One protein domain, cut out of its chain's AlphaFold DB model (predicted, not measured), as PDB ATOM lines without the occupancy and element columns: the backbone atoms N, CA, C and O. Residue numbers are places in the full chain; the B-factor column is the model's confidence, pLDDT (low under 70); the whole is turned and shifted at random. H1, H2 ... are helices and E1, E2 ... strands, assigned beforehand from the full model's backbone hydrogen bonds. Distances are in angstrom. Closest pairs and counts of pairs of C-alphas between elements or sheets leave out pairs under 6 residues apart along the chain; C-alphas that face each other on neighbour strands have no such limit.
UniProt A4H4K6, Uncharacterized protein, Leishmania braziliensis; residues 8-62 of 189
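AT A GLANCE: This is residues 8 to 62 of the 189 residues of an uncharacterized protein of Leishmania braziliensis (UniProt A4H4K6). A small head, made of the strand hairpin E1 and E2 with the short helix H1 packed on it, is followed by a loop and a long helical arm, H2, whose residues 44 to 62 stick out free and make much of the length. The printed part has 55 residues, mostly helix, in the order E1, E2, H1, H2, with an antiparallel sheet E1 - E2. It is extended, with a radius of gyration of the C-alphas of 16.1 A and spans of 53 by 25 by 14 A.

IN THESE COORDINATES: E1, residues 11 to 13, begins at C-alpha 11 (21.007, 55.473, 32.406). E2 is residues 17 to 19. H1, residues 22 to 31, is 14.3 A long. H2, residues 42 to 62, is 30.2 A long and ends at C-alpha 62 (-6.443, 15.771, 35.255).

HOW THE PARTS SIT: In the hairpin E1 and E2, N 11 and O 19 are 2.9 A apart, within hydrogen-bond range. The closest C-alphas of E2 and H1, Tyr 19 and Phe 25, are 5.9 A apart. H1 and H2 are close but not clearly touching, the closest C-alphas, Asp 31 and Arg 42, being 6.2 A apart, at a steep tilt of 62 degrees. H2 is apart from E1 and E2. In H1 and H2 every O i to N i+4 pair is within hydrogen-bond range.

THE WHOLE: The C-alphas farthest apart, Leu 8 and Asn 62, are 53.7 A apart. The printed part has no cut and no long link. The pLDDT is under 70 at residues 8, 35 and 36.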
ATOM      1  N   LEU A   8      22.884  62.198  40.262       68.56
ATOM      2  CA  LEU A   8      22.013  61.082  39.908       68.56
ATOM      3  C   LEU A   8      22.108  60.886  38.393       68.56
ATOM      4  O   LEU A   8      21.313  61.429  37.628       68.56
ATOM      5  N   GLU A   9      23.120  60.144  37.952       79.12
ATOM      6  CA  GLU A   9      23.266  59.740  36.559       79.12
ATOM      7  C   GLU A   9      22.110  58.806  36.177       79.12
ATOM      8  O   GLU A   9      21.987  57.686  36.675       79.12
ATOM      9  N   TYR A  10      21.244  59.270  35.276       86.69
ATOM     10  CA  TYR A  10      20.193  58.443  34.693       86.69
ATOM     11  C   TYR A  10      20.749  57.667  33.497       86.69
ATOM     12  O   TYR A  10      21.256  58.255  32.540       86.69
ATOM     13  N   PHE A  11      20.588  56.347  33.501       87.31
ATOM     14  CA  PHE A  11      21.007  55.473  32.406       87.31
ATOM     15  C   PHE A  11      19.825  55.185  31.485       87.31
ATOM     16  O   PHE A  11      18.752  54.806  31.949       87.31
ATOM     17  N   LYS A  12      19.993  55.346  30.171       89.06
ATOM     18  CA  LYS A  12      18.917  55.123  29.196       89.06
ATOM     19  C   LYS A  12      19.182  53.873  28.365       89.06
ATOM     20  O   LYS A  12      20.286  53.663  27.874       89.06
ATOM     21  N   CYS A  13      18.150  53.055  28.206       87.50
ATOM     22  CA  CYS A  13      18.064  52.013  27.198       87.50
ATOM     23  C   CYS A  13      16.984  52.423  26.196       87.50
ATOM     24  O   CYS A  13      15.815  52.518  26.570       87.50
ATOM     25  N   ASP A  14      17.348  52.592  24.925       85.25
ATOM     26  CA  ASP A  14      16.420  53.015  23.860       85.25
ATOM     27  C   ASP A  14      15.217  52.073  23.694       85.25
ATOM     28  O   ASP A  14      14.177  52.453  23.166       85.25
ATOM     29  N   MET A  15      15.353  50.835  24.172       82.00
ATOM     30  CA  MET A  15      14.328  49.804  24.100       82.00
ATOM     31  C   MET A  15      13.384  49.750  25.301       82.00
ATOM     32  O   MET A  15      12.220  49.394  25.141       82.00
ATOM     33  N   CYS A  16      13.901  49.994  26.506       83.88
ATOM     34  CA  CYS A  16      13.205  49.645  27.751       83.88
ATOM     35  C   CYS A  16      13.004  50.832  28.698       83.88
ATOM     36  O   CYS A  16      12.250  50.707  29.660       83.88
ATOM     37  N   GLY A  17      13.625  51.981  28.419       88.44
ATOM     38  CA  GLY A  17      13.414  53.221  29.159       88.44
ATOM     39  C   GLY A  17      14.615  53.650  29.997       88.44
ATOM     40  O   GLY A  17      15.769  53.412  29.642       88.44
ATOM     41  N   VAL A  18      14.333  54.355  31.093       91.94
ATOM     42  CA  VAL A  18      15.338  55.042  31.915       91.94
ATOM     43  C   VAL A  18      15.490  54.347  33.267       91.94
ATOM     44  O   VAL A  18      14.504  53.970  33.895       91.94
ATOM     45  N   TYR A  19      16.731  54.214  33.720       90.06
ATOM     46  CA  TYR A  19      17.137  53.565  34.957       90.06
ATOM     47  C   TYR A  19      17.857  54.572  35.854       90.06
ATOM     48  O   TYR A  19      18.719  55.314  35.392       90.06
ATOM     49  N   LEU A  20      17.510  54.576  37.143       89.00
ATOM     50  CA  LEU A  20      18.108  55.471  38.142       89.00
ATOM     51  C   LEU A  20      19.430  54.931  38.708       89.00
ATOM     52  O   LEU A  20      20.262  55.697  39.176       89.00
ATOM     53  N   HIS A  21      19.621  53.609  38.680       88.38
ATOM     54  CA  HIS A  21      20.801  52.968  39.248       88.38
ATOM     55  C   HIS A  21      21.580  52.169  38.204       88.38
ATOM     56  O   HIS A  21      21.014  51.474  37.354       88.38
ATOM     57  N   ARG A  22      22.909  52.273  38.300       84.62
ATOM     58  CA  ARG A  22      23.854  51.659  37.366       84.62
ATOM     59  C   ARG A  22      23.836  50.134  37.420       84.62
ATOM     60  O   ARG A  22      23.970  49.503  36.381       84.62
ATOM     61  N   ASP A  23      23.686  49.545  38.600       87.44
ATOM     62  CA  ASP A  23      23.600  48.094  38.801       87.44
ATOM     63  C   ASP A  23      22.393  47.498  38.063       87.44
ATOM     64  O   ASP A  23      22.561  46.599  37.237       87.44
ATOM     65  N   ILE A  24      21.209  48.090  38.247       87.19
ATOM     66  CA  ILE A  24      19.977  47.682  37.560       87.19
ATOM     67  C   ILE A  24      20.137  47.838  36.045       87.19
ATOM     68  O   ILE A  24      19.745  46.956  35.283       87.19
ATOM     69  N   PHE A  25      20.740  48.941  35.590       89.50
ATOM     70  CA  PHE A  25      21.003  49.154  34.167       89.50
ATOM     71  C   PHE A  25      22.000  48.140  33.593       89.50
ATOM     72  O   PHE A  25      21.815  47.652  32.479       89.50
ATOM     73  N   CYS A  26      23.056  47.800  34.333       86.88
ATOM     74  CA  CYS A  26      24.044  46.818  33.904       86.88
ATOM     75  C   CYS A  26      23.437  45.418  33.773       86.88
ATOM     76  O   CYS A  26      23.705  44.744  32.778       86.88
ATOM     77  N   ASP A  27      22.603  45.001  34.723       87.88
ATOM     78  CA  ASP A  27      21.893  43.724  34.637       87.88
ATOM     79  C   ASP A  27      20.869  43.737  33.504       87.88
ATOM     80  O   ASP A  27      20.839  42.825  32.678       87.88
ATOM     81  N   HIS A  28      20.124  44.835  33.364       88.88
ATOM     82  CA  HIS A  28      19.221  45.023  32.239       88.88
ATOM     83  C   HIS A  28      19.941  44.912  30.889       88.88
ATOM     84  O   HIS A  28      19.474  44.217  29.993       88.88
ATOM     85  N   ARG A  29      21.098  45.565  30.735       85.31
ATOM     86  CA  ARG A  29      21.883  45.552  29.495       85.31
ATOM     87  C   ARG A  29      22.399  44.156  29.143       85.31
ATOM     88  O   ARG A  29      22.574  43.874  27.963       85.31
ATOM     89  N   ARG A  30      22.641  43.287  30.131       84.31
ATOM     90  CA  ARG A  30      23.017  41.882  29.888       84.31
ATOM     91  C   ARG A  30      21.854  41.060  29.336       84.31
ATOM     92  O   ARG A  30      22.086  40.185  28.510       84.31
ATOM     93  N   ASP A  31      20.634  41.358  29.773       84.56
ATOM     94  CA  ASP A  31      19.425  40.618  29.394       84.56
ATOM     95  C   ASP A  31      18.652  41.267  28.219       84.56
ATOM     96  O   ASP A  31      17.721  40.674  27.666       84.56
ATOM     97  N   CYS A  32      19.004  42.497  27.827       84.94
ATOM     98  CA  CYS A  32      18.368  43.229  26.735       84.94
ATOM     99  C   CYS A  32      19.094  42.989  25.407       84.94
ATOM    100  O   CYS A  32      20.127  43.592  25.125       84.94
ATOM    101  N   HIS A  33      18.498  42.164  24.548       80.12
ATOM    102  CA  HIS A  33      19.087  41.795  23.258       80.12
ATOM    103  C   HIS A  33      18.772  42.765  22.092       80.12
ATOM    104  O   HIS A  33      19.293  42.597  20.994       80.12
ATOM    105  N   GLY A  34      17.975  43.818  22.318       79.75
ATOM    106  CA  GLY A  34      17.688  44.865  21.321       79.75
ATOM    107  C   GLY A  34      16.601  44.514  20.290       79.75
ATOM    108  O   GLY A  34      16.058  43.413  20.289       79.75
ATOM    109  N   LEU A  35      16.282  45.480  19.412       67.94
ATOM    110  CA  LEU A  35      15.150  45.438  18.462       67.94
ATOM    111  C   LEU A  35      15.238  44.327  17.400       67.94
ATOM    112  O   LEU A  35      14.218  43.938  16.844       67.94
ATOM    113  N   GLY A  36      16.445  43.841  17.101       67.94
ATOM    114  CA  GLY A  36      16.699  42.840  16.057       67.94
ATOM    115  C   GLY A  36      17.027  41.445  16.585       67.94
ATOM    116  O   GLY A  36      17.463  40.593  15.813       67.94
ATOM    117  N   SER A  37      16.888  41.211  17.890       75.81
ATOM    118  CA  SER A  37      17.198  39.906  18.465       75.81
ATOM    119  C   SER A  37      16.095  38.896  18.179       75.81
ATOM    120  O   SER A  37      14.940  39.104  18.535       75.81
ATOM    121  N   THR A  38      16.479  37.756  17.612       74.62
ATOM    122  CA  THR A  38      15.637  36.554  17.536       74.62
ATOM    123  C   THR A  38      15.619  35.771  18.851       74.62
ATOM    124  O   THR A  38      14.822  34.848  19.011       74.62
ATOM    125  N   GLN A  39      16.491  36.124  19.803       76.38
ATOM    126  CA  GLN A  39      16.499  35.551  21.145       76.38
ATOM    127  C   GLN A  39      15.457  36.251  22.015       76.38
ATOM    128  O   GLN A  39      15.466  37.480  22.142       76.38
ATOM    129  N   LEU A  40      14.586  35.443  22.624       74.00
ATOM    130  CA  LEU A  40      13.611  35.879  23.620       74.00
ATOM    131  C   LEU A  40      14.323  36.463  24.841       74.00
ATOM    132  O   LEU A  40      15.374  35.971  25.262       74.00
ATOM    133  N   LYS A  41      13.726  37.490  25.452       78.81
ATOM    134  CA  LYS A  41      14.267  38.058  26.692       78.81
ATOM    135  C   LYS A  41      14.238  36.993  27.789       78.81
ATOM    136  O   LYS A  41      13.273  36.239  27.900       78.81
ATOM    137  N   ARG A  42      15.236  36.976  28.679       78.19
ATOM    138  CA  ARG A  42      15.279  36.032  29.814       78.19
ATOM    139  C   ARG A  42      13.973  36.017  30.623       78.19
ATOM    140  O   ARG A  42      13.482  34.946  30.968       78.19
ATOM    141  N   GLY A  43      13.377  37.187  30.871       76.25
ATOM    142  CA  GLY A  43      12.086  37.296  31.560       76.25
ATOM    143  C   GLY A  43      10.910  36.699  30.775       76.25
ATOM    144  O   GLY A  43       9.995  36.135  31.365       76.25
ATOM    145  N   GLU A  44      10.932  36.761  29.443       80.50
ATOM    146  CA  GLU A  44       9.941  36.089  28.592       80.50
ATOM    147  C   GLU A  44      10.106  34.574  28.635       80.50
ATOM    148  O   GLU A  44       9.119  33.872  28.841       80.50
ATOM    149  N   CYS A  45      11.343  34.079  28.546       81.31
ATOM    150  CA  CYS A  45      11.647  32.660  28.720       81.31
ATOM    151  C   CYS A  45      11.180  32.144  30.085       81.31
ATOM    152  O   CYS A  45      10.579  31.077  30.162       81.31
ATOM    153  N   GLN A  46      11.404  32.910  31.157       84.31
ATOM    154  CA  GLN A  46      10.937  32.545  32.493       84.31
ATOM    155  C   GLN A  46       9.405  32.484  32.564       84.31
ATOM    156  O   GLN A  46       8.860  31.508  33.074       84.31
ATOM    157  N   ARG A  47       8.698  33.477  32.008       87.31
ATOM    158  CA  ARG A  47       7.225  33.469  31.964       87.31
ATOM    159  C   ARG A  47       6.676  32.272  31.192       87.31
ATOM    160  O   ARG A  47       5.720  31.653  31.649       87.31
ATOM    161  N   LEU A  48       7.282  31.941  30.052       86.12
ATOM    162  CA  LEU A  48       6.906  30.767  29.262       86.12
ATOM    163  C   LEU A  48       7.173  29.471  30.031       86.12
ATOM    164  O   LEU A  48       6.304  28.609  30.082       86.12
ATOM    165  N   ALA A  49       8.327  29.352  30.689       85.38
ATOM    166  CA  ALA A  49       8.651  28.190  31.509       85.38
ATOM    167  C   ALA A  49       7.657  28.000  32.669       85.38
ATOM    168  O   ALA A  49       7.217  26.885  32.933       85.38
ATOM    169  N   GLU A  50       7.256  29.083  33.339       91.31
ATOM    170  CA  GLU A  50       6.247  29.037  34.402       91.31
ATOM    171  C   GLU A  50       4.853  28.682  33.871       91.31
ATOM    172  O   GLU A  50       4.131  27.922  34.517       91.31
ATOM    173  N   ALA A  51       4.468  29.210  32.705       90.38
ATOM    174  CA  ALA A  51       3.200  28.878  32.060       90.38
ATOM    175  C   ALA A  51       3.142  27.393  31.677       90.38
ATOM    176  O   ALA A  51       2.234  26.689  32.112       90.38
ATOM    177  N   LEU A  52       4.171  26.889  30.990       88.06
ATOM    178  CA  LEU A  52       4.290  25.475  30.627       88.06
ATOM    179  C   LEU A  52       4.345  24.570  31.865       88.06
ATOM    180  O   LEU A  52       3.755  23.491  31.880       88.06
ATOM    181  N   GLY A  53       5.021  25.010  32.929       88.56
ATOM    182  CA  GLY A  53       5.056  24.299  34.206       88.56
ATOM    183  C   GLY A  53       3.683  24.191  34.876       88.56
ATOM    184  O   GLY A  53       3.392  23.167  35.497       88.56
ATOM    185  N   ARG A  54       2.824  25.212  34.740       84.69
ATOM    186  CA  ARG A  54       1.426  25.168  35.201       84.69
ATOM    187  C   ARG A  54       0.583  24.223  34.348       84.69
ATOM    188  O   ARG A  54      -0.030  23.326  34.911       84.69
ATOM    189  N   GLU A  55       0.636  24.350  33.026       83.06
ATOM    190  CA  GLU A  55      -0.121  23.492  32.098       83.06
ATOM    191  C   GLU A  55       0.244  22.010  32.253       83.06
ATOM    192  O   GLU A  55      -0.624  21.146  32.349       83.06
ATOM    193  N   THR A  56       1.540  21.707  32.371       85.56
ATOM    194  CA  THR A  56       2.016  20.334  32.603       85.56
ATOM    195  C   THR A  56       1.502  19.790  33.936       85.56
ATOM    196  O   THR A  56       1.114  18.628  34.031       85.56
ATOM    197  N   ARG A  57       1.472  20.627  34.980       82.62
ATOM    198  CA  ARG A  57       0.952  20.240  36.295       82.62
ATOM    199  C   ARG A  57      -0.556  19.990  36.256       82.62
ATOM    200  O   ARG A  57      -1.011  19.018  36.847       82.62
ATOM    201  N   GLU A  58      -1.314  20.828  35.558       83.50
ATOM    202  CA  GLU A  58      -2.759  20.653  35.375       83.50
ATOM    203  C   GLU A  58      -3.085  19.390  34.570       83.50
ATOM    204  O   GLU A  58      -3.981  18.637  34.946       83.50
ATOM    205  N   LEU A  59      -2.315  19.094  33.517       82.62
ATOM    206  CA  LEU A  59      -2.458  17.853  32.751       82.62
ATOM    207  C   LEU A  59      -2.200  16.603  33.598       82.62
ATOM    208  O   LEU A  59      -2.928  15.622  33.458       82.62
ATOM    209  N   LEU A  60      -1.196  16.625  34.480       78.81
ATOM    210  CA  LEU A  60      -0.933  15.510  35.394       78.81
ATOM    211  C   LEU A  60      -2.088  15.312  36.386       78.81
ATOM    212  O   LEU A  60      -2.579  14.198  36.528       78.81
ATOM    213  N   LEU A  61      -2.592  16.393  36.988       76.62
ATOM    214  CA  LEU A  61      -3.718  16.322  37.927       76.62
ATOM    215  C   LEU A  61      -5.019  15.841  37.261       76.62
ATOM    216  O   LEU A  61      -5.773  15.084  37.868       76.62
ATOM    217  N   ASN A  62      -5.273  16.228  36.009       75.69
ATOM    218  CA  ASN A  62      -6.443  15.771  35.255       75.69
ATOM    219  C   ASN A  62      -6.316  14.315  34.782       75.69
ATOM    220  O   ASN A  62      -7.325  13.627  34.624       75.69
TER     221      ASN A  62